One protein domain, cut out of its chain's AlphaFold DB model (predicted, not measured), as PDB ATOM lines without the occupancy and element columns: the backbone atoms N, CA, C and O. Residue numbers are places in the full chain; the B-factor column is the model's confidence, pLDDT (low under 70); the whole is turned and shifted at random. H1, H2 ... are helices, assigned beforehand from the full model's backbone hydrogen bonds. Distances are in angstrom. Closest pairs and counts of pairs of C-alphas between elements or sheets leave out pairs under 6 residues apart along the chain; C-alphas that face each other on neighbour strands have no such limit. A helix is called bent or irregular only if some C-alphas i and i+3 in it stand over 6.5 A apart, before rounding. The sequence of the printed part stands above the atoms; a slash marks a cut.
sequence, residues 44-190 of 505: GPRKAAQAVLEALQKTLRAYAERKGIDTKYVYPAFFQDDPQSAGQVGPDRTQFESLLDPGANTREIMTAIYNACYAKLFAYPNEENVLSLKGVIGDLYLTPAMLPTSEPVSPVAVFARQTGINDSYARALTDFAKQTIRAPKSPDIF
ATOM      1  N   GLY A  44     -10.479  20.648 -42.378       93.44
ATOM      2  CA  GLY A  44     -11.243  20.534 -43.628       93.44
ATOM      3  C   GLY A  44     -11.860  19.142 -43.814       93.44
ATOM      4  O   GLY A  44     -13.089  19.044 -43.852       93.44
ATOM      5  N   PRO A  45     -11.041  18.074 -43.841       93.88
ATOM      6  CA  PRO A  45     -11.511  16.692 -43.936       93.88
ATOM      7  C   PRO A  45     -12.583  16.338 -42.907       93.88
ATOM      8  O   PRO A  45     -13.653  15.835 -43.260       93.88
ATOM      9  N   ARG A  46     -12.353  16.699 -41.640       95.31
ATOM     10  CA  ARG A  46     -13.317  16.469 -40.562       95.31
ATOM     11  C   ARG A  46     -14.650  17.174 -40.799       95.31
ATOM     12  O   ARG A  46     -15.695  16.544 -40.694       95.31
ATOM     13  N   LYS A  47     -14.632  18.469 -41.133       96.19
ATOM     14  CA  LYS A  47     -15.861  19.242 -41.387       96.19
ATOM     15  C   LYS A  47     -16.654  18.683 -42.565       96.19
ATOM     16  O   LYS A  47     -17.881  18.635 -42.500       96.19
ATOM     17  N   ALA A  48     -15.964  18.248 -43.620       95.31
ATOM     18  CA  ALA A  48     -16.608  17.595 -44.750       95.31
ATOM     19  C   ALA A  48     -17.293  16.296 -44.302       95.31
ATOM     20  O   ALA A  48     -18.482  16.125 -44.555       95.31
ATOM     21  N   ALA A  49     -16.593  15.433 -43.557       97.06
ATOM     22  CA  ALA A  49     -17.169  14.207 -43.006       97.06
ATOM     23  C   ALA A  49     -18.387  14.484 -42.101       97.06
ATOM     24  O   ALA A  49     -19.426  13.849 -42.265       97.06
ATOM     25  N   GLN A  50     -18.322  15.482 -41.216       97.56
ATOM     26  CA  GLN A  50     -19.452  15.872 -40.359       97.56
ATOM     27  C   GLN A  50     -20.677  16.293 -41.169       97.56
ATOM     28  O   GLN A  50     -21.783  15.839 -40.892       97.56
ATOM     29  N   ALA A  51     -20.489  17.081 -42.226       96.19
ATOM     30  CA  ALA A  51     -21.593  17.475 -43.093       96.19
ATOM     31  C   ALA A  51     -22.226  16.270 -43.819       96.19
ATOM     32  O   ALA A  51     -23.445  16.229 -44.002       96.19
ATOM     33  N   VAL A  52     -21.425  15.269 -44.207       95.56
ATOM     34  CA  VAL A  52     -21.946  13.996 -44.740       95.56
ATOM     35  C   VAL A  52     -22.735  13.241 -43.681       95.56
ATOM     36  O   VAL A  52     -23.831  12.767 -43.977       95.56
ATOM     37  N   LEU A  53     -22.210  13.145 -42.459       96.62
ATOM     38  CA  LEU A  53     -22.862  12.473 -41.337       96.62
ATOM     39  C   LEU A  53     -24.241  13.092 -41.041       96.62
ATOM     40  O   LEU A  53     -25.233  12.368 -40.934       96.62
ATOM     41  N   GLU A  54     -24.329  14.424 -40.986       95.62
ATOM     42  CA  GLU A  54     -25.585  15.164 -40.798       95.62
ATOM     43  C   GLU A  54     -26.572  14.937 -41.948       95.62
ATOM     44  O   GLU A  54     -27.751  14.645 -41.718       95.62
ATOM     45  N   ALA A  55     -26.104  15.043 -43.196       92.88
ATOM     46  CA  ALA A  55     -26.942  14.824 -44.370       92.88
ATOM     47  C   ALA A  55     -27.496  13.395 -44.397       92.88
ATOM     48  O   ALA A  55     -28.690  13.194 -44.628       92.88
ATOM     49  N   LEU A  56     -26.652  12.411 -44.088       94.12
ATOM     50  CA  LEU A  56     -27.034  11.009 -44.021       94.12
ATOM     51  C   LEU A  56     -28.081  10.769 -42.929       94.12
ATOM     52  O   LEU A  56     -29.098  10.128 -43.193       94.12
ATOM     53  N   GLN A  57     -27.893  11.332 -41.733       94.75
ATOM     54  CA  GLN A  57     -28.862  11.229 -40.634       94.75
ATOM     55  C   GLN A  57     -30.220  11.812 -41.026       94.75
ATOM     56  O   GLN A  57     -31.252  11.166 -40.814       94.75
ATOM     57  N   LYS A  58     -30.224  12.979 -41.676       92.81
ATOM     58  CA  LYS A  58     -31.442  13.611 -42.185       92.81
ATOM     59  C   LYS A  58     -32.136  12.739 -43.232       92.81
ATOM     60  O   LYS A  58     -33.350  12.550 -43.158       92.81
ATOM     61  N   THR A  59     -31.383  12.185 -44.183       89.44
ATOM     62  CA  THR A  59     -31.915  11.289 -45.220       89.44
ATOM     63  C   THR A  59     -32.529  10.027 -44.612       89.44
ATOM     64  O   THR A  59     -33.656   9.669 -44.962       89.44
ATOM     65  N   LEU A  60     -31.836   9.372 -43.677       91.44
ATOM     66  CA  LEU A  60     -32.326   8.158 -43.020       91.44
ATOM     67  C   LEU A  60     -33.566   8.430 -42.157       91.44
ATOM     68  O   LEU A  60     -34.517   7.649 -42.199       91.44
ATOM     69  N   ARG A  61     -33.607   9.558 -41.438       91.44
ATOM     70  CA  ARG A  61     -34.783   9.989 -40.665       91.44
ATOM     71  C   ARG A  61     -35.997  10.230 -41.559       91.44
ATOM     72  O   ARG A  61     -37.058   9.677 -41.290       91.44
ATOM     73  N   ALA A  62     -35.830  10.988 -42.642       88.06
ATOM     74  CA  ALA A  62     -36.913  11.268 -43.585       88.06
ATOM     75  C   ALA A  62     -37.465   9.981 -44.227       88.06
ATOM     76  O   ALA A  62     -38.676   9.831 -44.406       88.06
ATOM     77  N   TYR A  63     -36.588   9.023 -44.546       87.50
ATOM     78  CA  TYR A  63     -37.017   7.713 -45.028       87.50
ATOM     79  C   TYR A  63     -37.801   6.935 -43.963       87.50
ATOM     80  O   TYR A  63     -38.861   6.388 -44.272       87.50
ATOM     81  N   ALA A  64     -37.309   6.907 -42.721       88.56
ATOM     82  CA  ALA A  64     -37.967   6.205 -41.624       88.56
ATOM     83  C   ALA A  64     -39.383   6.749 -41.374       88.56
ATOM     84  O   ALA A  64     -40.341   5.977 -41.382       88.56
ATOM     85  N   GLU A  65     -39.535   8.073 -41.282       88.88
ATOM     86  CA  GLU A  65     -40.833   8.749 -41.132       88.88
ATOM     87  C   GLU A  65     -41.807   8.367 -42.253       88.88
ATOM     88  O   GLU A  65     -42.960   8.016 -41.995       88.88
ATOM     89  N   ARG A  66     -41.333   8.350 -43.504       84.88
ATOM     90  CA  ARG A  66     -42.156   7.978 -44.662       84.88
ATOM     91  C   ARG A  66     -42.612   6.520 -44.625       84.88
ATOM     92  O   ARG A  66     -43.715   6.216 -45.075       84.88
ATOM     93  N   LYS A  67     -41.759   5.615 -44.149       84.81
ATOM     94  CA  LYS A  67     -42.057   4.180 -44.059       84.81
ATOM     95  C   LYS A  67     -42.806   3.803 -42.782       84.81
ATOM     96  O   LYS A  67     -43.143   2.634 -42.620       84.81
ATOM     97  N   GLY A  68     -43.065   4.761 -41.889       86.94
ATOM     98  CA  GLY A  68     -43.600   4.474 -40.559       86.94
ATOM     99  C   GLY A  68     -42.635   3.649 -39.699       86.94
ATOM    100  O   GLY A  68     -43.072   2.972 -38.772       86.94
ATOM    101  N   ILE A  69     -41.337   3.679 -40.015       87.19
ATOM    102  CA  ILE A  69     -40.284   3.067 -39.202       87.19
ATOM    103  C   ILE A  69     -40.030   3.992 -38.013       87.19
ATOM    104  O   ILE A  69     -39.889   5.206 -38.167       87.19
ATOM    105  N   ASP A  70     -39.951   3.414 -36.818       85.62
ATOM    106  CA  ASP A  70     -39.650   4.157 -35.597       85.62
ATOM    107  C   ASP A  70     -38.281   4.854 -35.711       85.62
ATOM    108  O   ASP A  70     -37.248   4.220 -35.940       85.62
ATOM    109  N   THR A  71     -38.267   6.179 -35.541       85.94
ATOM    110  CA  THR A  71     -37.049   6.994 -35.678       85.94
ATOM    111  C   THR A  71     -35.954   6.632 -34.671       85.94
ATOM    112  O   THR A  71     -34.793   6.972 -34.906       85.94
ATOM    113  N   LYS A  72     -36.265   5.874 -33.607       85.44
ATOM    114  CA  LYS A  72     -35.244   5.324 -32.701       85.44
ATOM    115  C   LYS A  72     -34.231   4.420 -33.407       85.44
ATOM    116  O   LYS A  72     -33.135   4.244 -32.893       85.44
ATOM    117  N   TYR A  73     -34.570   3.866 -34.574       85.56
ATOM    118  CA  TYR A  73     -33.667   3.028 -35.368       85.56
ATOM    119  C   TYR A  73     -32.699   3.831 -36.249       85.56
ATOM    120  O   TYR A  73     -31.792   3.243 -36.838       85.56
ATOM    121  N   VAL A  74     -32.838   5.163 -36.314       89.06
ATOM    122  CA  VAL A  74     -31.946   6.019 -37.114       89.06
ATOM    123  C   VAL A  74     -30.538   6.048 -36.543       89.06
ATOM    124  O   VAL A  74     -29.588   5.760 -37.259       89.06
ATOM    125  N   TYR A  75     -30.391   6.358 -35.258       90.25
ATOM    126  CA  TYR A  75     -29.069   6.466 -34.642       90.25
ATOM    127  C   TYR A  75     -28.306   5.143 -34.578       90.25
ATOM    128  O   TYR A  75     -27.135   5.139 -34.958       90.25
ATOM    129  N   PRO A  76     -28.936   4.002 -34.232       89.25
ATOM    130  CA  PRO A  76     -28.270   2.714 -34.312       89.25
ATOM    131  C   PRO A  76     -27.644   2.438 -35.678       89.25
ATOM    132  O   PRO A  76     -26.645   1.733 -35.716       89.25
ATOM    133  N   ALA A  77     -28.176   2.962 -36.792       90.62
ATOM    134  CA  ALA A  77     -27.617   2.755 -38.134       90.62
ATOM    135  C   ALA A  77     -26.136   3.159 -38.256       90.62
ATOM    136  O   ALA A  77     -25.410   2.552 -39.037       90.62
ATOM    137  N   PHE A  78     -25.692   4.134 -37.463       93.88
ATOM    138  CA  PHE A  78     -24.336   4.686 -37.488       93.88
ATOM    139  C   PHE A  78     -23.325   3.872 -36.678       93.88
ATOM    140  O   PHE A  78     -22.125   4.097 -36.792       93.88
ATOM    141  N   PHE A  79     -23.778   2.897 -35.895       91.56
ATOM    142  CA  PHE A  79     -22.917   2.147 -34.991       91.56
ATOM    143  C   PHE A  79     -22.987   0.650 -35.272       91.56
ATOM    144  O   PHE A  79     -24.035   0.106 -35.649       91.56
ATOM    145  N   GLN A  80     -21.858  -0.021 -35.068       87.06
ATOM    146  CA  GLN A  80     -21.748  -1.471 -35.070       87.06
ATOM    147  C   GLN A  80     -20.963  -1.937 -33.850       87.06
ATOM    148  O   GLN A  80     -20.111  -1.221 -33.330       87.06
ATOM    149  N   ASP A  81     -21.280  -3.148 -33.405       85.31
ATOM    150  CA  ASP A  81     -20.540  -3.861 -32.366       85.31
ATOM    151  C   ASP A  81     -19.530  -4.810 -33.033       85.31
ATOM    152  O   ASP A  81     -19.622  -6.031 -32.930       85.31
ATOM    153  N   ASP A  82     -18.633  -4.235 -33.839       84.25
ATOM    154  CA  ASP A  82     -17.579  -4.959 -34.554       84.25
ATOM    155  C   ASP A  82     -16.213  -4.327 -34.264       84.25
ATOM    156  O   ASP A  82     -15.799  -3.394 -34.944       84.25
ATOM    157  N   PRO A  83     -15.473  -4.788 -33.251       81.12
ATOM    158  CA  PRO A  83     -14.184  -4.196 -32.922       81.12
ATOM    159  C   PRO A  83     -13.079  -4.551 -33.927       81.12
ATOM    160  O   PRO A  83     -11.979  -4.020 -33.799       81.12
ATOM    161  N   GLN A  84     -13.345  -5.391 -34.937       83.56
ATOM    162  CA  GLN A  84     -12.401  -5.610 -36.038       83.56
ATOM    163  C   GLN A  84     -12.369  -4.445 -37.025       83.56
ATOM    164  O   GLN A  84     -11.433  -4.331 -37.810       83.56
ATOM    165  N   SER A  85     -13.346  -3.545 -36.970       84.38
ATOM    166  CA  SER A  85     -13.374  -2.348 -37.795       84.38
ATOM    167  C   SER A  85     -12.803  -1.154 -37.023       84.38
ATOM    168  O   SER A  85     -13.249  -0.819 -35.923       84.38
ATOM    169  N   ALA A  86     -11.800  -0.497 -37.607       86.38
ATOM    170  CA  ALA A  86     -11.224   0.721 -37.047       86.38
ATOM    171  C   ALA A  86     -12.262   1.857 -37.013       86.38
ATOM    172  O   ALA A  86     -13.087   1.994 -37.918       86.38
ATOM    173  N   GLY A  87     -12.223   2.695 -35.981       88.38
ATOM    174  CA  GLY A  87     -13.150   3.806 -35.745       88.38
ATOM    175  C   GLY A  87     -14.481   3.419 -35.112       88.38
ATOM    176  O   GLY A  87     -15.362   4.271 -35.002       88.38
ATOM    177  N   GLN A  88     -14.671   2.156 -34.731       90.94
ATOM    178  CA  GLN A  88     -15.905   1.731 -34.079       90.94
ATOM    179  C   GLN A  88     -15.932   2.193 -32.627       90.94
ATOM    180  O   GLN A  88     -14.930   2.168 -31.917       90.94
ATOM    181  N   VAL A  89     -17.120   2.604 -32.201       89.06
ATOM    182  CA  VAL A  89     -17.365   3.153 -30.862       89.06
ATOM    183  C   VAL A  89     -18.498   2.425 -30.127       89.06
ATOM    184  O   VAL A  89     -18.828   2.751 -28.989       89.06
ATOM    185  N   GLY A  90     -19.082   1.407 -30.767       85.31
ATOM    186  CA  GLY A  90     -20.185   0.613 -30.235       85.31
ATOM    187  C   GLY A  90     -21.528   1.362 -30.181       85.31
ATOM    188  O   GLY A  90     -21.575   2.591 -30.162       85.31
ATOM    189  N   PRO A  91     -22.658   0.634 -30.154       83.00
ATOM    190  CA  PRO A  91     -23.993   1.239 -30.144       83.00
ATOM    191  C   PRO A  91     -24.411   1.833 -28.787       83.00
ATOM    192  O   PRO A  91     -25.271   2.710 -28.758       83.00
ATOM    193  N   ASP A  92     -23.824   1.371 -27.678       78.88
ATOM    194  CA  ASP A  92     -24.298   1.691 -26.320       78.88
ATOM    195  C   ASP A  92     -23.538   2.843 -25.641       78.88
ATOM    196  O   ASP A  92     -23.920   3.283 -24.555       78.88
ATOM    197  N   ARG A  93     -22.435   3.312 -26.238       71.12
ATOM    198  CA  ARG A  93     -21.453   4.179 -25.557       71.12
ATOM    199  C   ARG A  93     -21.387   5.590 -26.117       71.12
ATOM    200  O   ARG A  93     -21.177   6.536 -25.362       71.12
ATOM    201  N   THR A  94     -21.594   5.747 -27.418       77.19
ATOM    202  CA  THR A  94     -21.427   7.038 -28.087       77.19
ATOM    203  C   THR A  94     -22.761   7.613 -28.514       77.19
ATOM    204  O   THR A  94     -23.570   6.964 -29.175       77.19
ATOM    205  N   GLN A  95     -22.983   8.869 -28.140       87.00
ATOM    206  CA  GLN A  95     -24.107   9.637 -28.650       87.00
ATOM    207  C   GLN A  95     -23.750  10.147 -30.040       87.00
ATOM    208  O   GLN A  95     -22.651  10.646 -30.258       87.00
ATOM    209  N   PHE A  96     -24.677  10.039 -30.987       91.88
ATOM    210  CA  PHE A  96     -24.466  10.523 -32.352       91.88
ATOM    211  C   PHE A  96     -23.971  11.977 -32.377       91.88
ATOM    212  O   PHE A  96     -23.097  12.332 -33.163       91.88
ATOM    213  N   GLU A  97     -24.496  12.803 -31.475       93.75
ATOM    214  CA  GLU A  97     -24.170  14.217 -31.346       93.75
ATOM    215  C   GLU A  97     -22.680  14.465 -31.060       93.75
ATOM    216  O   GLU A  97     -22.142  15.446 -31.564       93.75
ATOM    217  N   SER A  98     -21.972  13.567 -30.360       93.44
ATOM    218  CA  SER A  98     -20.536  13.760 -30.095       93.44
ATOM    219  C   SER A  98     -19.669  13.610 -31.347       93.44
ATOM    220  O   SER A  98     -18.549  14.110 -31.387       93.44
ATOM    221  N   LEU A  99     -20.164  12.950 -32.400       94.56
ATOM    222  CA  LEU A  99     -19.469  12.874 -33.693       94.56
ATOM    223  C   LEU A  99     -19.529  14.207 -34.464       94.56
ATOM    224  O   LEU A  99     -18.741  14.440 -35.384       94.56
ATOM    225  N   LEU A 100     -20.444  15.102 -34.082       95.12
ATOM    226  CA  LEU A 100     -20.579  16.446 -34.648       95.12
ATOM    227  C   LEU A 100     -19.733  17.488 -33.910       95.12
ATOM    228  O   LEU A 100     -19.635  18.633 -34.360       95.12
ATOM    229  N   ASP A 101     -19.082  17.109 -32.808       94.56
ATOM    230  CA  ASP A 101     -18.252  18.033 -32.049       94.56
ATOM    231  C   ASP A 101     -17.051  18.517 -32.880       94.56
ATOM    232  O   ASP A 101     -16.417  17.731 -33.590       94.56
ATOM    233  N   PRO A 102     -16.633  19.792 -32.763       91.06
ATOM    234  CA  PRO A 102     -15.478  20.306 -33.501       91.06
ATOM    235  C   PRO A 102     -14.161  19.575 -33.216       91.06
ATOM    236  O   PRO A 102     -13.214  19.747 -33.974       91.06
ATOM    237  N   GLY A 103     -14.080  18.824 -32.113       90.00
ATOM    238  CA  GLY A 103     -12.926  18.017 -31.717       90.00
ATOM    239  C   GLY A 103     -13.074  16.522 -32.003       90.00
ATOM    240  O   GLY A 103     -12.167  15.772 -31.654       90.00
ATOM    241  N   ALA A 104     -14.180  16.087 -32.618       92.50
ATOM    242  CA  ALA A 104     -14.430  14.680 -32.904       92.50
ATOM    243  C   ALA A 104     -13.320  14.074 -33.775       92.50
ATOM    244  O   ALA A 104     -12.681  14.761 -34.583       92.50
ATOM    245  N   ASN A 105     -13.077  12.778 -33.589       92.94
ATOM    246  CA  ASN A 105     -12.060  12.051 -34.330       92.94
ATOM    247  C   ASN A 105     -12.576  11.733 -35.746       92.94
ATOM    248  O   ASN A 105     -13.629  11.118 -35.904       92.94
ATOM    249  N   THR A 106     -11.832  12.134 -36.783       94.12
ATOM    250  CA  THR A 106     -12.242  11.949 -38.187       94.12
ATOM    251  C   THR A 106     -12.485  10.480 -38.540       94.12
ATOM    252  O   THR A 106     -13.425  10.189 -39.278       94.12
ATOM    253  N   ARG A 107     -11.707   9.544 -37.982       93.12
ATOM    254  CA  ARG A 107     -11.903   8.107 -38.205       93.12
ATOM    255  C   ARG A 107     -13.227   7.619 -37.612       93.12
ATOM    256  O   ARG A 107     -13.962   6.942 -38.320       93.12
ATOM    257  N   GLU A 108     -13.573   8.006 -36.381       94.81
ATOM    258  CA  GLU A 108     -14.870   7.647 -35.770       94.81
ATOM    259  C   GLU A 108     -16.050   8.131 -36.636       94.81
ATOM    260  O   GLU A 108     -17.004   7.393 -36.889       94.81
ATOM    261  N   ILE A 109     -15.955   9.353 -37.170       96.81
ATOM    262  CA  ILE A 109     -16.971   9.940 -38.058       96.81
ATOM    263  C   ILE A 109     -17.074   9.151 -39.369       96.81
ATOM    264  O   ILE A 109     -18.176   8.804 -39.798       96.81
ATOM    265  N   MET A 110     -15.943   8.853 -40.012       96.69
ATOM    266  CA  MET A 110     -15.917   8.117 -41.279       96.69
ATOM    267  C   MET A 110     -16.450   6.692 -41.130       96.69
ATOM    268  O   MET A 110     -17.237   6.247 -41.972       96.69
ATOM    269  N   THR A 111     -16.115   6.013 -40.034       95.06
ATOM    270  CA  THR A 111     -16.658   4.691 -39.709       95.06
ATOM    271  C   THR A 111     -18.163   4.753 -39.462       95.06
ATOM    272  O   THR A 111     -18.905   3.923 -39.992       95.06
ATOM    273  N   ALA A 112     -18.659   5.781 -38.767       96.00
ATOM    274  CA  ALA A 112     -20.095   5.971 -38.570       96.00
ATOM    275  C   ALA A 112     -20.858   6.185 -39.891       96.00
ATOM    276  O   ALA A 112     -21.924   5.598 -40.107       96.00
ATOM    277  N   ILE A 113     -20.294   6.974 -40.813       96.38
ATOM    278  CA  ILE A 113     -20.848   7.150 -42.166       96.38
ATOM    279  C   ILE A 113     -20.841   5.814 -42.915       96.38
ATOM    280  O   ILE A 113     -21.847   5.444 -43.520       96.38
ATOM    281  N   TYR A 114     -19.734   5.071 -42.870       94.50
ATOM    282  CA  TYR A 114     -19.625   3.775 -43.538       94.50
ATOM    283  C   TYR A 114     -20.673   2.779 -43.028       94.50
ATOM    284  O   TYR A 114     -21.347   2.121 -43.830       94.50
ATOM    285  N   ASN A 115     -20.867   2.720 -41.709       93.19
ATOM    286  CA  ASN A 115     -21.875   1.885 -41.062       93.19
ATOM    287  C   ASN A 115     -23.281   2.195 -41.585       93.19
ATOM    288  O   ASN A 115     -23.973   1.301 -42.086       93.19
ATOM    289  N   ALA A 116     -23.660   3.474 -41.542       93.38
ATOM    290  CA  ALA A 116     -24.977   3.942 -41.959       93.38
ATOM    291  C   ALA A 116     -25.190   3.858 -43.476       93.38
ATOM    292  O   ALA A 116     -26.326   3.745 -43.940       93.38
ATOM    293  N   CYS A 117     -24.123   3.867 -44.274       90.88
ATOM    294  CA  CYS A 117     -24.237   3.668 -45.711       90.88
ATOM    295  C   CYS A 117     -24.324   2.184 -46.104       90.88
ATOM    296  O   CYS A 117     -25.110   1.855 -46.998       90.88
ATOM    297  N   TYR A 118     -23.550   1.293 -45.464       82.19
ATOM    298  CA  TYR A 118     -23.232  -0.032 -46.021       82.19
ATOM    299  C   TYR A 118     -23.262  -1.207 -45.050       82.19
ATOM    300  O   TYR A 118     -23.798  -2.264 -45.398       82.19
ATOM    301  N   ALA A 119     -22.609  -1.071 -43.897       70.38
ATOM    302  CA  ALA A 119     -22.048  -2.226 -43.195       70.38
ATOM    303  C   ALA A 119     -23.114  -3.185 -42.640       70.38
ATOM    304  O   ALA A 119     -22.888  -4.387 -42.506       70.38
ATOM    305  N   LYS A 120     -24.318  -2.684 -42.362       64.94
ATOM    306  CA  LYS A 120     -25.319  -3.471 -41.647       64.94
ATOM    307  C   LYS A 120     -26.036  -4.565 -42.450       64.94
ATOM    308  O   LYS A 120     -26.633  -5.451 -41.849       64.94
ATOM    309  N   LEU A 121     -25.940  -4.568 -43.781       50.38
ATOM    310  CA  LEU A 121     -26.546  -5.626 -44.609       50.38
ATOM    311  C   LEU A 121     -25.774  -6.955 -44.574       50.38
ATOM    312  O   LEU A 121     -26.342  -7.986 -44.920       50.38
ATOM    313  N   PHE A 122     -24.498  -6.947 -44.171       40.91
ATOM    314  CA  PHE A 122     -23.684  -8.166 -44.096       40.91
ATOM    315  C   PHE A 122     -23.786  -8.876 -42.742       40.91
ATOM    316  O   PHE A 122     -23.662 -10.096 -42.694       40.91
ATOM    317  N   ALA A 123     -24.055  -8.134 -41.663       39.41
ATOM    318  CA  ALA A 123     -24.136  -8.689 -40.314       39.41
ATOM    319  C   ALA A 123     -25.499  -9.340 -40.001       39.41
ATOM    320  O   ALA A 123     -25.549 -10.302 -39.241       39.41
ATOM    321  N   TYR A 124     -26.593  -8.866 -40.615       41.00
ATOM    322  CA  TYR A 124     -27.954  -9.317 -40.288       41.00
ATOM    323  C   TYR A 124     -28.831  -9.492 -41.542       41.00
ATOM    324  O   TYR A 124     -29.776  -8.732 -41.751       41.00
ATOM    325  N   PRO A 125     -28.566 -10.505 -42.395       41.12
ATOM    326  CA  PRO A 125     -29.300 -10.721 -43.651       41.12
ATOM    327  C   PRO A 125     -30.805 -11.009 -43.476       41.12
ATOM    328  O   PRO A 125     -31.534 -11.008 -44.464       41.12
ATOM    329  N   ASN A 126     -31.271 -11.229 -42.241       44.81
ATOM    330  CA  ASN A 126     -32.661 -11.552 -41.908       44.81
ATOM    331  C   ASN A 126     -33.379 -10.456 -41.098       44.81
ATOM    332  O   ASN A 126     -34.512 -10.667 -40.673       44.81
ATOM    333  N   GLU A 127     -32.750  -9.304 -40.847       51.75
ATOM    334  CA  GLU A 127     -33.424  -8.198 -40.162       51.75
ATOM    335  C   GLU A 127     -34.104  -7.283 -41.187       51.75
ATOM    336  O   GLU A 127     -33.476  -6.428 -41.809       51.75
ATOM    337  N   GLU A 128     -35.421  -7.434 -41.340       48.38
ATOM    338  CA  GLU A 128     -36.283  -6.647 -42.245       48.38
ATOM    339  C   GLU A 128     -36.300  -5.124 -41.969       48.38
ATOM    340  O   GLU A 128     -37.033  -4.385 -42.616       48.38
ATOM    341  N   ASN A 129     -35.489  -4.616 -41.036       52.72
ATOM    342  CA  ASN A 129     -35.563  -3.240 -40.539       52.72
ATOM    343  C   ASN A 129     -34.215  -2.521 -40.457       52.72
ATOM    344  O   ASN A 129     -34.107  -1.499 -39.771       52.72
ATOM    345  N   VAL A 130     -33.177  -3.013 -41.136       65.69
ATOM    346  CA  VAL A 130     -31.876  -2.363 -41.016       65.69
ATOM    347  C   VAL A 130     -31.784  -1.115 -41.889       65.69
ATOM    348  O   VAL A 130     -31.466  -1.152 -43.082       65.69
ATOM    349  N   LEU A 131     -32.052   0.021 -41.254       86.00
ATOM    350  CA  LEU A 131     -31.934   1.334 -41.857       86.00
ATOM    351  C   LEU A 131     -30.481   1.592 -42.287       86.00
ATOM    352  O   LEU A 131     -29.565   1.589 -41.471       86.00
ATOM    353  N   SER A 132     -30.277   1.799 -43.586       90.31
ATOM    354  CA  SER A 132     -28.994   2.183 -44.181       90.31
ATOM    355  C   SER A 132     -29.228   2.855 -45.528       90.31
ATOM    356  O   SER A 132     -30.258   2.607 -46.159       90.31
ATOM    357  N   LEU A 133     -28.282   3.655 -46.026       88.44
ATOM    358  CA  LEU A 133     -28.420   4.273 -47.350       88.44
ATOM    359  C   LEU A 133     -28.534   3.211 -48.452       88.44
ATOM    360  O   LEU A 133     -29.366   3.344 -49.348       88.44
ATOM    361  N   LYS A 134     -27.761   2.118 -48.362       85.19
ATOM    362  CA  LYS A 134     -27.895   0.965 -49.264       85.19
ATOM    363  C   LYS A 134     -29.300   0.362 -49.216       85.19
ATOM    364  O   LYS A 134     -29.847   0.064 -50.273       85.19
ATOM    365  N   GLY A 135     -29.881   0.208 -48.026       82.25
ATOM    366  CA  GLY A 135     -31.254  -0.272 -47.850       82.25
ATOM    367  C   GLY A 135     -32.292   0.679 -48.447       82.25
ATOM    368  O   GLY A 135     -33.175   0.232 -49.171       82.25
ATOM    369  N   VAL A 136     -32.136   1.990 -48.227       83.44
ATOM    370  CA  VAL A 136     -32.996   3.035 -48.811       83.44
ATOM    371  C   VAL A 136     -32.973   2.970 -50.336       83.44
ATOM    372  O   VAL A 136     -34.021   2.929 -50.970       83.44
ATOM    373  N   ILE A 137     -31.784   2.915 -50.938       77.88
ATOM    374  CA  ILE A 137     -31.626   2.777 -52.391       77.88
ATOM    375  C   ILE A 137     -32.251   1.451 -52.847       77.88
ATOM    376  O   ILE A 137     -33.097   1.445 -53.735       77.88
ATOM    377  N   GLY A 138     -31.909   0.333 -52.207       76.38
ATOM    378  CA  GLY A 138     -32.476  -0.978 -52.527       76.38
ATOM    379  C   GLY A 138     -34.008  -0.974 -52.559       76.38
ATOM    380  O   GLY A 138     -34.589  -1.392 -53.555       76.38
ATOM    381  N   ASP A 139     -34.661  -0.432 -51.532       76.50
ATOM    382  CA  ASP A 139     -36.123  -0.337 -51.453       76.50
ATOM    383  C   ASP A 139     -36.727   0.528 -52.572       76.50
ATOM    384  O   ASP A 139     -37.729   0.139 -53.179       76.50
ATOM    385  N   LEU A 140     -36.106   1.665 -52.899       70.19
ATOM    386  CA  LEU A 140     -36.591   2.567 -53.952       70.19
ATOM    387  C   LEU A 140     -36.464   1.980 -55.359       70.19
ATOM    388  O   LEU A 140     -37.288   2.298 -56.218       70.19
ATOM    389  N   TYR A 141     -35.432   1.171 -55.610       65.31
ATOM    390  CA  TYR A 141     -35.096   0.696 -56.955       65.31
ATOM    391  C   TYR A 141     -35.495  -0.759 -57.223       65.31
ATOM    392  O   TYR A 141     -35.798  -1.094 -58.367       65.31
ATOM    393  N   LEU A 142     -35.501  -1.627 -56.207       63.47
ATOM    394  CA  LEU A 142     -35.800  -3.057 -56.364       63.47
ATOM    395  C   LEU A 142     -37.276  -3.394 -56.127       63.47
ATOM    396  O   LEU A 142     -37.694  -4.498 -56.468       63.47
ATOM    397  N   THR A 143     -38.080  -2.464 -55.597       60.31
ATOM    398  CA  THR A 143     -39.517  -2.682 -55.375       60.31
ATOM    399  C   THR A 143     -40.326  -2.297 -56.628       60.31
ATOM    400  O   THR A 143     -40.455  -1.107 -56.930       60.31
ATOM    401  N   PRO A 144     -40.944  -3.255 -57.355       48.91
ATOM    402  CA  PRO A 144     -41.600  -3.004 -58.649       48.91
ATOM    403  C   PRO A 144     -42.772  -2.011 -58.606       48.91
ATOM    404  O   PRO A 144     -43.135  -1.435 -59.628       48.91
ATOM    405  N   ALA A 145     -43.360  -1.785 -57.427       50.41
ATOM    406  CA  ALA A 145     -44.522  -0.917 -57.235       50.41
ATOM    407  C   ALA A 145     -44.231   0.591 -57.407       50.41
ATOM    408  O   ALA A 145     -45.167   1.386 -57.455       50.41
ATOM    409  N   MET A 146     -42.959   0.998 -57.488       44.91
ATOM    410  CA  MET A 146     -42.538   2.410 -57.542       44.91
ATOM    411  C   MET A 146     -42.184   2.913 -58.953       44.91
ATOM    412  O   MET A 146     -41.802   4.073 -59.091       44.91
ATOM    413  N   LEU A 147     -42.302   2.097 -60.007       47.94
ATOM    414  CA  LEU A 147     -42.097   2.543 -61.392       47.94
ATOM    415  C   LEU A 147     -43.458   2.898 -62.020       47.94
ATOM    416  O   LEU A 147     -44.211   1.987 -62.366       47.94
ATOM    417  N   PRO A 148     -43.817   4.189 -62.189       44.94
ATOM    418  CA  PRO A 148     -45.066   4.551 -62.842       44.94
ATOM    419  C   PRO A 148     -44.985   4.168 -64.317       44.94
ATOM    420  O   PRO A 148     -44.037   4.526 -65.017       44.94
ATOM    421  N   THR A 149     -46.006   3.473 -64.804       52.50
ATOM    422  CA  THR A 149     -46.128   3.069 -66.210       52.50
ATOM    423  C   THR A 149     -46.590   4.205 -67.131       52.50
ATOM    424  O   THR A 149     -46.657   4.010 -68.340       52.50
ATOM    425  N   SER A 150     -46.886   5.396 -66.604       48.97
ATOM    426  CA  SER A 150     -47.319   6.545 -67.407       48.97
ATOM    427  C   SER A 150     -47.160   7.870 -66.637       48.97
ATOM    428  O   SER A 150     -47.869   8.073 -65.657       48.97
ATOM    429  N   GLU A 151     -46.273   8.754 -67.130       50.38
ATOM    430  CA  GLU A 151     -46.051  10.189 -66.791       50.38
ATOM    431  C   GLU A 151     -45.024  10.623 -65.694       50.38
ATOM    432  O   GLU A 151     -44.669   9.845 -64.812       50.38
ATOM    433  N   PRO A 152     -44.412  11.837 -65.818       47.62
ATOM    434  CA  PRO A 152     -42.958  11.992 -66.017       47.62
ATOM    435  C   PRO A 152     -42.134  12.342 -64.770       47.62
ATOM    436  O   PRO A 152     -40.942  12.634 -64.886       47.62
ATOM    437  N   VAL A 153     -42.715  12.317 -63.571       48.72
ATOM    438  CA  VAL A 153     -41.939  12.547 -62.347       48.72
ATOM    439  C   VAL A 153     -41.733  11.217 -61.651       48.72
ATOM    440  O   VAL A 153     -42.612  10.723 -60.952       48.72
ATOM    441  N   SER A 154     -40.550  10.636 -61.855       53.66
ATOM    442  CA  SER A 154     -40.153   9.416 -61.156       53.66
ATOM    443  C   SER A 154     -40.368   9.601 -59.642       53.66
ATOM    444  O   SER A 154     -39.913  10.614 -59.103       53.66
ATOM    445  N   PRO A 155     -41.018   8.665 -58.925       51.12
ATOM    446  CA  PRO A 155     -41.098   8.667 -57.462       51.12
ATOM    447  C   PRO A 155     -39.725   8.815 -56.800       51.12
ATOM    448  O   PRO A 155     -39.619   9.380 -55.715       51.12
ATOM    449  N   VAL A 156     -38.673   8.408 -57.514       52.00
ATOM    450  CA  VAL A 156     -37.265   8.651 -57.195       52.00
ATOM    451  C   VAL A 156     -36.917  10.145 -57.167       52.00
ATOM    452  O   VAL A 156     -36.259  10.580 -56.239       52.00
ATOM    453  N   ALA A 157     -37.391  10.956 -58.117       58.75
ATOM    454  CA  ALA A 157     -37.180  12.411 -58.148       58.75
ATOM    455  C   ALA A 157     -38.043  13.168 -57.121       58.75
ATOM    456  O   ALA A 157     -37.723  14.283 -56.714       58.75
ATOM    457  N   VAL A 158     -39.182  12.608 -56.705       60.41
ATOM    458  CA  VAL A 158     -39.954  13.164 -55.575       60.41
ATOM    459  C   VAL A 158     -39.246  12.850 -54.263       60.41
ATOM    460  O   VAL A 158     -39.055  13.745 -53.444       60.41
ATOM    461  N   PHE A 159     -38.811  11.601 -54.091       63.28
ATOM    462  CA  PHE A 159     -38.060  11.184 -52.917       63.28
ATOM    463  C   PHE A 159     -36.744  11.945 -52.801       63.28
ATOM    464  O   PHE A 159     -36.469  12.485 -51.741       63.28
ATOM    465  N   ALA A 160     -36.003  12.085 -53.898       63.94
ATOM    466  CA  ALA A 160     -34.752  12.820 -53.936       63.94
ATOM    467  C   ALA A 160     -34.916  14.272 -53.468       63.94
ATOM    468  O   ALA A 160     -34.224  14.712 -52.551       63.94
ATOM    469  N   ARG A 161     -35.952  14.966 -53.949       66.56
ATOM    470  CA  ARG A 161     -36.304  16.306 -53.456       66.56
ATOM    471  C   ARG A 161     -36.697  16.357 -51.979       66.56
ATOM    472  O   ARG A 161     -36.420  17.356 -51.325       66.56
ATOM    473  N   GLN A 162     -37.335  15.317 -51.447       64.81
ATOM    474  CA  GLN A 162     -37.779  15.275 -50.048       64.81
ATOM    475  C   GLN A 162     -36.666  14.874 -49.074       64.81
ATOM    476  O   GLN A 162     -36.608  15.398 -47.964       64.81
ATOM    477  N   THR A 163     -35.773  13.973 -49.478       64.00
ATOM    478  CA  THR A 163     -34.670  13.484 -48.639       64.00
ATOM    479  C   THR A 163     -33.367  14.237 -48.841       64.00
ATOM    480  O   THR A 163     -32.396  13.953 -48.141       64.00
ATOM    481  N   GLY A 164     -33.343  15.183 -49.784       64.06
ATOM    482  CA  GLY A 164     -32.143  15.910 -50.184       64.06
ATOM    483  C   GLY A 164     -31.184  15.081 -51.040       64.06
ATOM    484  O   GLY A 164     -30.041  15.492 -51.206       64.06
ATOM    485  N   ILE A 165     -31.625  13.935 -51.579       67.44
ATOM    486  CA  ILE A 165     -30.804  13.185 -52.532       67.44
ATOM    487  C   ILE A 165     -30.726  13.977 -53.842       67.44
ATOM    488  O   ILE A 165     -31.702  14.583 -54.281       67.44
ATOM    489  N   ASN A 166     -29.563  13.992 -54.482       67.56
ATOM    490  CA  ASN A 166     -29.363  14.720 -55.726       67.56
ATOM    491  C   ASN A 166     -30.200  14.114 -56.875       67.56
ATOM    492  O   ASN A 166     -29.995  12.965 -57.269       67.56
ATOM    493  N   ASP A 167     -31.108  14.909 -57.452       64.19
ATOM    494  CA  ASP A 167     -31.995  14.521 -58.559       64.19
ATOM    495  C   ASP A 167     -31.248  13.977 -59.793       64.19
ATOM    496  O   ASP A 167     -31.759  13.073 -60.463       64.19
ATOM    497  N   SER A 168     -30.063  14.506 -60.132       63.91
ATOM    498  CA  SER A 168     -29.279  13.986 -61.264       63.91
ATOM    499  C   SER A 168     -28.747  12.587 -60.964       63.91
ATOM    500  O   SER A 168     -28.851  11.695 -61.806       63.91
ATOM    501  N   TYR A 169     -28.297  12.366 -59.729       61.66
ATOM    502  CA  TYR A 169     -27.799  11.079 -59.245       61.66
ATOM    503  C   TYR A 169     -28.917  10.038 -59.061       61.66
ATOM    504  O   TYR A 169     -28.742   8.838 -59.275       61.66
ATOM    505  N   ALA A 170     -30.118  10.490 -58.719       63.06
ATOM    506  CA  ALA A 170     -31.271   9.616 -58.581       63.06
ATOM    507  C   ALA A 170     -31.773   9.116 -59.958       63.06
ATOM    508  O   ALA A 170     -32.142   7.943 -60.109       63.06
ATOM    509  N   ARG A 171     -31.738   9.981 -60.988       64.69
ATOM    510  CA  ARG A 171     -32.021   9.617 -62.394       64.69
ATOM    511  C   ARG A 171     -30.993   8.631 -62.946       64.69
ATOM    512  O   ARG A 171     -31.365   7.602 -63.492       64.69
ATOM    513  N   ALA A 172     -29.726   8.923 -62.710       61.91
ATOM    514  CA  ALA A 172     -28.572   8.084 -62.993       61.91
ATOM    515  C   ALA A 172     -28.747   6.617 -62.539       61.91
ATOM    516  O   ALA A 172     -28.748   5.694 -63.357       61.91
ATOM    517  N   LEU A 173     -29.034   6.407 -61.251       59.91
ATOM    518  CA  LEU A 173     -29.321   5.075 -60.705       59.91
ATOM    519  C   LEU A 173     -30.579   4.431 -61.313       59.91
ATOM    520  O   LEU A 173     -30.625   3.215 -61.501       59.91
ATOM    521  N   THR A 174     -31.592   5.235 -61.655       61.66
ATOM    522  CA  THR A 174     -32.811   4.747 -62.324       61.66
ATOM    523  C   THR A 174     -32.489   4.175 -63.706       61.66
ATOM    524  O   THR A 174     -33.001   3.117 -64.075       61.66
ATOM    525  N   ASP A 175     -31.650   4.862 -64.479       62.16
ATOM    526  CA  ASP A 175     -31.263   4.428 -65.821       62.16
ATOM    527  C   ASP A 175     -30.386   3.176 -65.770       62.16
ATOM    528  O   ASP A 175     -30.599   2.254 -66.562       62.16
ATOM    529  N   PHE A 176     -29.492   3.074 -64.782       56.56
ATOM    530  CA  PHE A 176     -28.756   1.841 -64.521       56.56
ATOM    531  C   PHE A 176     -29.679   0.662 -64.206       56.56
ATOM    532  O   PHE A 176     -29.547  -0.394 -64.828       56.56
ATOM    533  N   ALA A 177     -30.621   0.827 -63.272       57.12
ATOM    534  CA  ALA A 177     -31.543  -0.239 -62.881       57.12
ATOM    535  C   ALA A 177     -32.348  -0.744 -64.089       57.12
ATOM    536  O   ALA A 177     -32.462  -1.949 -64.308       57.12
ATOM    537  N   LYS A 178     -32.820   0.162 -64.955       61.81
ATOM    538  CA  LYS A 178     -33.499  -0.203 -66.213       61.81
ATOM    539  C   LYS A 178     -32.621  -1.043 -67.145       61.81
ATOM    540  O   LYS A 178     -33.134  -1.948 -67.800       61.81
ATOM    541  N   GLN A 179     -31.320  -0.762 -67.207       55.94
ATOM    542  CA  GLN A 179     -30.365  -1.520 -68.023       55.94
ATOM    543  C   GLN A 179     -29.998  -2.875 -67.391       55.94
ATOM    544  O   GLN A 179     -29.814  -3.858 -68.113       55.94
ATOM    545  N   THR A 180     -29.948  -2.963 -66.059       48.59
ATOM    546  CA  THR A 180     -29.525  -4.162 -65.307       48.59
ATOM    547  C   THR A 180     -30.643  -5.079 -64.832       48.59
ATOM    548  O   THR A 180     -30.353  -6.200 -64.422       48.59
ATOM    549  N   ILE A 181     -31.919  -4.730 -65.014       50.41
ATOM    550  CA  ILE A 181     -33.036  -5.691 -64.878       50.41
ATOM    551  C   ILE A 181     -32.855  -6.922 -65.804       50.41
ATOM    552  O   ILE A 181     -33.466  -7.962 -65.576       50.41
ATOM    553  N   ARG A 182     -31.958  -6.872 -66.805       45.12
ATOM    554  CA  ARG A 182     -31.555  -8.049 -67.601       45.12
ATOM    555  C   ARG A 182     -30.388  -8.868 -67.025       45.12
ATOM    556  O   ARG A 182     -30.202  -9.996 -67.471       45.12
ATOM    557  N   ALA A 183     -29.630  -8.354 -66.054       46.34
ATOM    558  CA  ALA A 183     -28.636  -9.103 -65.280       46.34
ATOM    559  C   ALA A 183     -28.135  -8.305 -64.060       46.34
ATOM    560  O   ALA A 183     -27.516  -7.252 -64.234       46.34
ATOM    561  N   PRO A 184     -28.220  -8.881 -62.850       47.00
ATOM    562  CA  PRO A 184     -27.176  -8.631 -61.864       47.00
ATOM    563  C   PRO A 184     -26.608  -9.944 -61.312       47.00
ATOM    564  O   PRO A 184     -27.309 -10.747 -60.705       47.00
ATOM    565  N   LYS A 185     -25.296 -10.141 -61.491       49.91
ATOM    566  CA  LYS A 185     -24.507 -11.141 -60.745       49.91
ATOM    567  C   LYS A 185     -23.869 -10.567 -59.469       49.91
ATOM    568  O   LYS A 185     -23.237 -11.319 -58.738       49.91
ATOM    569  N   SER A 186     -24.001  -9.262 -59.200       55.12
ATOM    570  CA  SER A 186     -23.371  -8.609 -58.042       55.12
ATOM    571  C   SER A 186     -24.413  -8.158 -57.005       55.12
ATOM    572  O   SER A 186     -25.354  -7.457 -57.379       55.12
ATOM    573  N   PRO A 187     -24.243  -8.502 -55.714       57.47
ATOM    574  CA  PRO A 187     -25.101  -8.050 -54.609       57.47
ATOM    575  C   PRO A 187     -24.784  -6.618 -54.125       57.47
ATOM    576  O   PRO A 187     -25.400  -6.108 -53.180       57.47
ATOM    577  N   ASP A 188     -23.785  -5.964 -54.716       68.75
ATOM    578  CA  ASP A 188     -23.471  -4.566 -54.449       68.75
ATOM    579  C   ASP A 188     -24.129  -3.691 -55.511       68.75
ATOM    580  O   ASP A 188     -23.806  -3.815 -56.682       68.75
ATOM    581  N   ILE A 189     -25.058  -2.825 -55.111       65.62
ATOM    582  CA  ILE A 189     -25.775  -1.925 -56.023       65.62
ATOM    583  C   ILE A 189     -24.978  -0.660 -56.351       65.62
ATOM    584  O   ILE A 189     -25.312   0.021 -57.310       65.62
ATOM    585  N   PHE A 190     -23.936  -0.333 -55.584       68.94
ATOM    586  CA  PHE A 190     -23.169   0.891 -55.802       68.94
ATOM    587  C   PHE A 190     -22.143   0.686 -56.911       68.94
ATOM    588  O   PHE A 190     -22.169   1.401 -57.905       68.94
TER     589      PHE A 190
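This is residues 44 to 190 of the 505 residues of an uncharacterized protein of Streptomyces spectabilis (UniProt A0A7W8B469). A long helix, H1, runs along one side of a body of crossed helices; the kinked helix H4 packs on its first half, H5 and H6 on its later half, and H6 folds back into H7, which makes a hairpin at one end. The small helices H2 and H3 and the loop of residues 79 to 95 lie at the other end, while residues 148 to 153 and 182 to 187 stick out. The printed part has 147 residues with seven named helices, H1 to H7 in order, and no named strand: all helix. It is compact, with a radius of gyration of the C-alphas of 16.2 A, yet elongated, spanning 50 by 29 by 29 A.

Begin with H1, residues 44 to 67, which shares the hub with H4, residues 106 to 123; each touches three helices. Look at residues 45 to 56 of H1, which touch H4: the closest C-alphas, of Arg 46 and Thr 106, are 5.2 A apart, and the tilt of 36 degrees, the same way, is only just steep. H4 is irregular, with C-alphas 117 and 120 8.3 A apart, and has a kink of 59 degrees near residue 117. There it touches H5, residues 133 to 142, with C-alphas 117 and 133 closest at 4.5 A. H2, residues 75 to 78, touches H4 at Phe 78 and Ala 112, whose C-alphas, the closest, are 4.6 A apart. H3, residues 96 to 100, is close to H4 but not clearly touching. Farther along H1, residues 58 to 63 touch H6, residues 155 to 163, at a steep tilt of 58 degrees, opposite ways; C-alphas 59 and 163 are closest at 4.9 A. H6 and H7, residues 167 to 180, form a helical hairpin, with C-alphas 157 and 167 closest at 5.6 A. H1 and H7 are apart. Every O i to N i+4 pair is within hydrogen-bond range in H1, H5, H6 and H7; in H4 10 of 14 are, in H3 0 of 1, with 2 of 2 O i to N i+3 pairs, and H2 is too short for such a pair.

Find C-alpha 44 at (-11.243, 20.534, -43.628); from there H1 runs 34.9 A to C-alpha 67. H4 begins at C-alpha 106, (-12.242, 11.949, -38.187), and spans 23.9 A. H5 spans 13.8 A, H6 11.9 A, and H7 20.0 A, ending at C-alpha 180, (-29.525, -4.162, -65.307).

The two C-alphas farthest apart, of Gly 103 and Ser 150, are 50.9 A apart. The printed part has no cut. The links H2 to H3 and H5 to H6 are long. The mean pLDDT of the printed part is 75.3, and residues 120 to 130 and 141 to 190 are under 70.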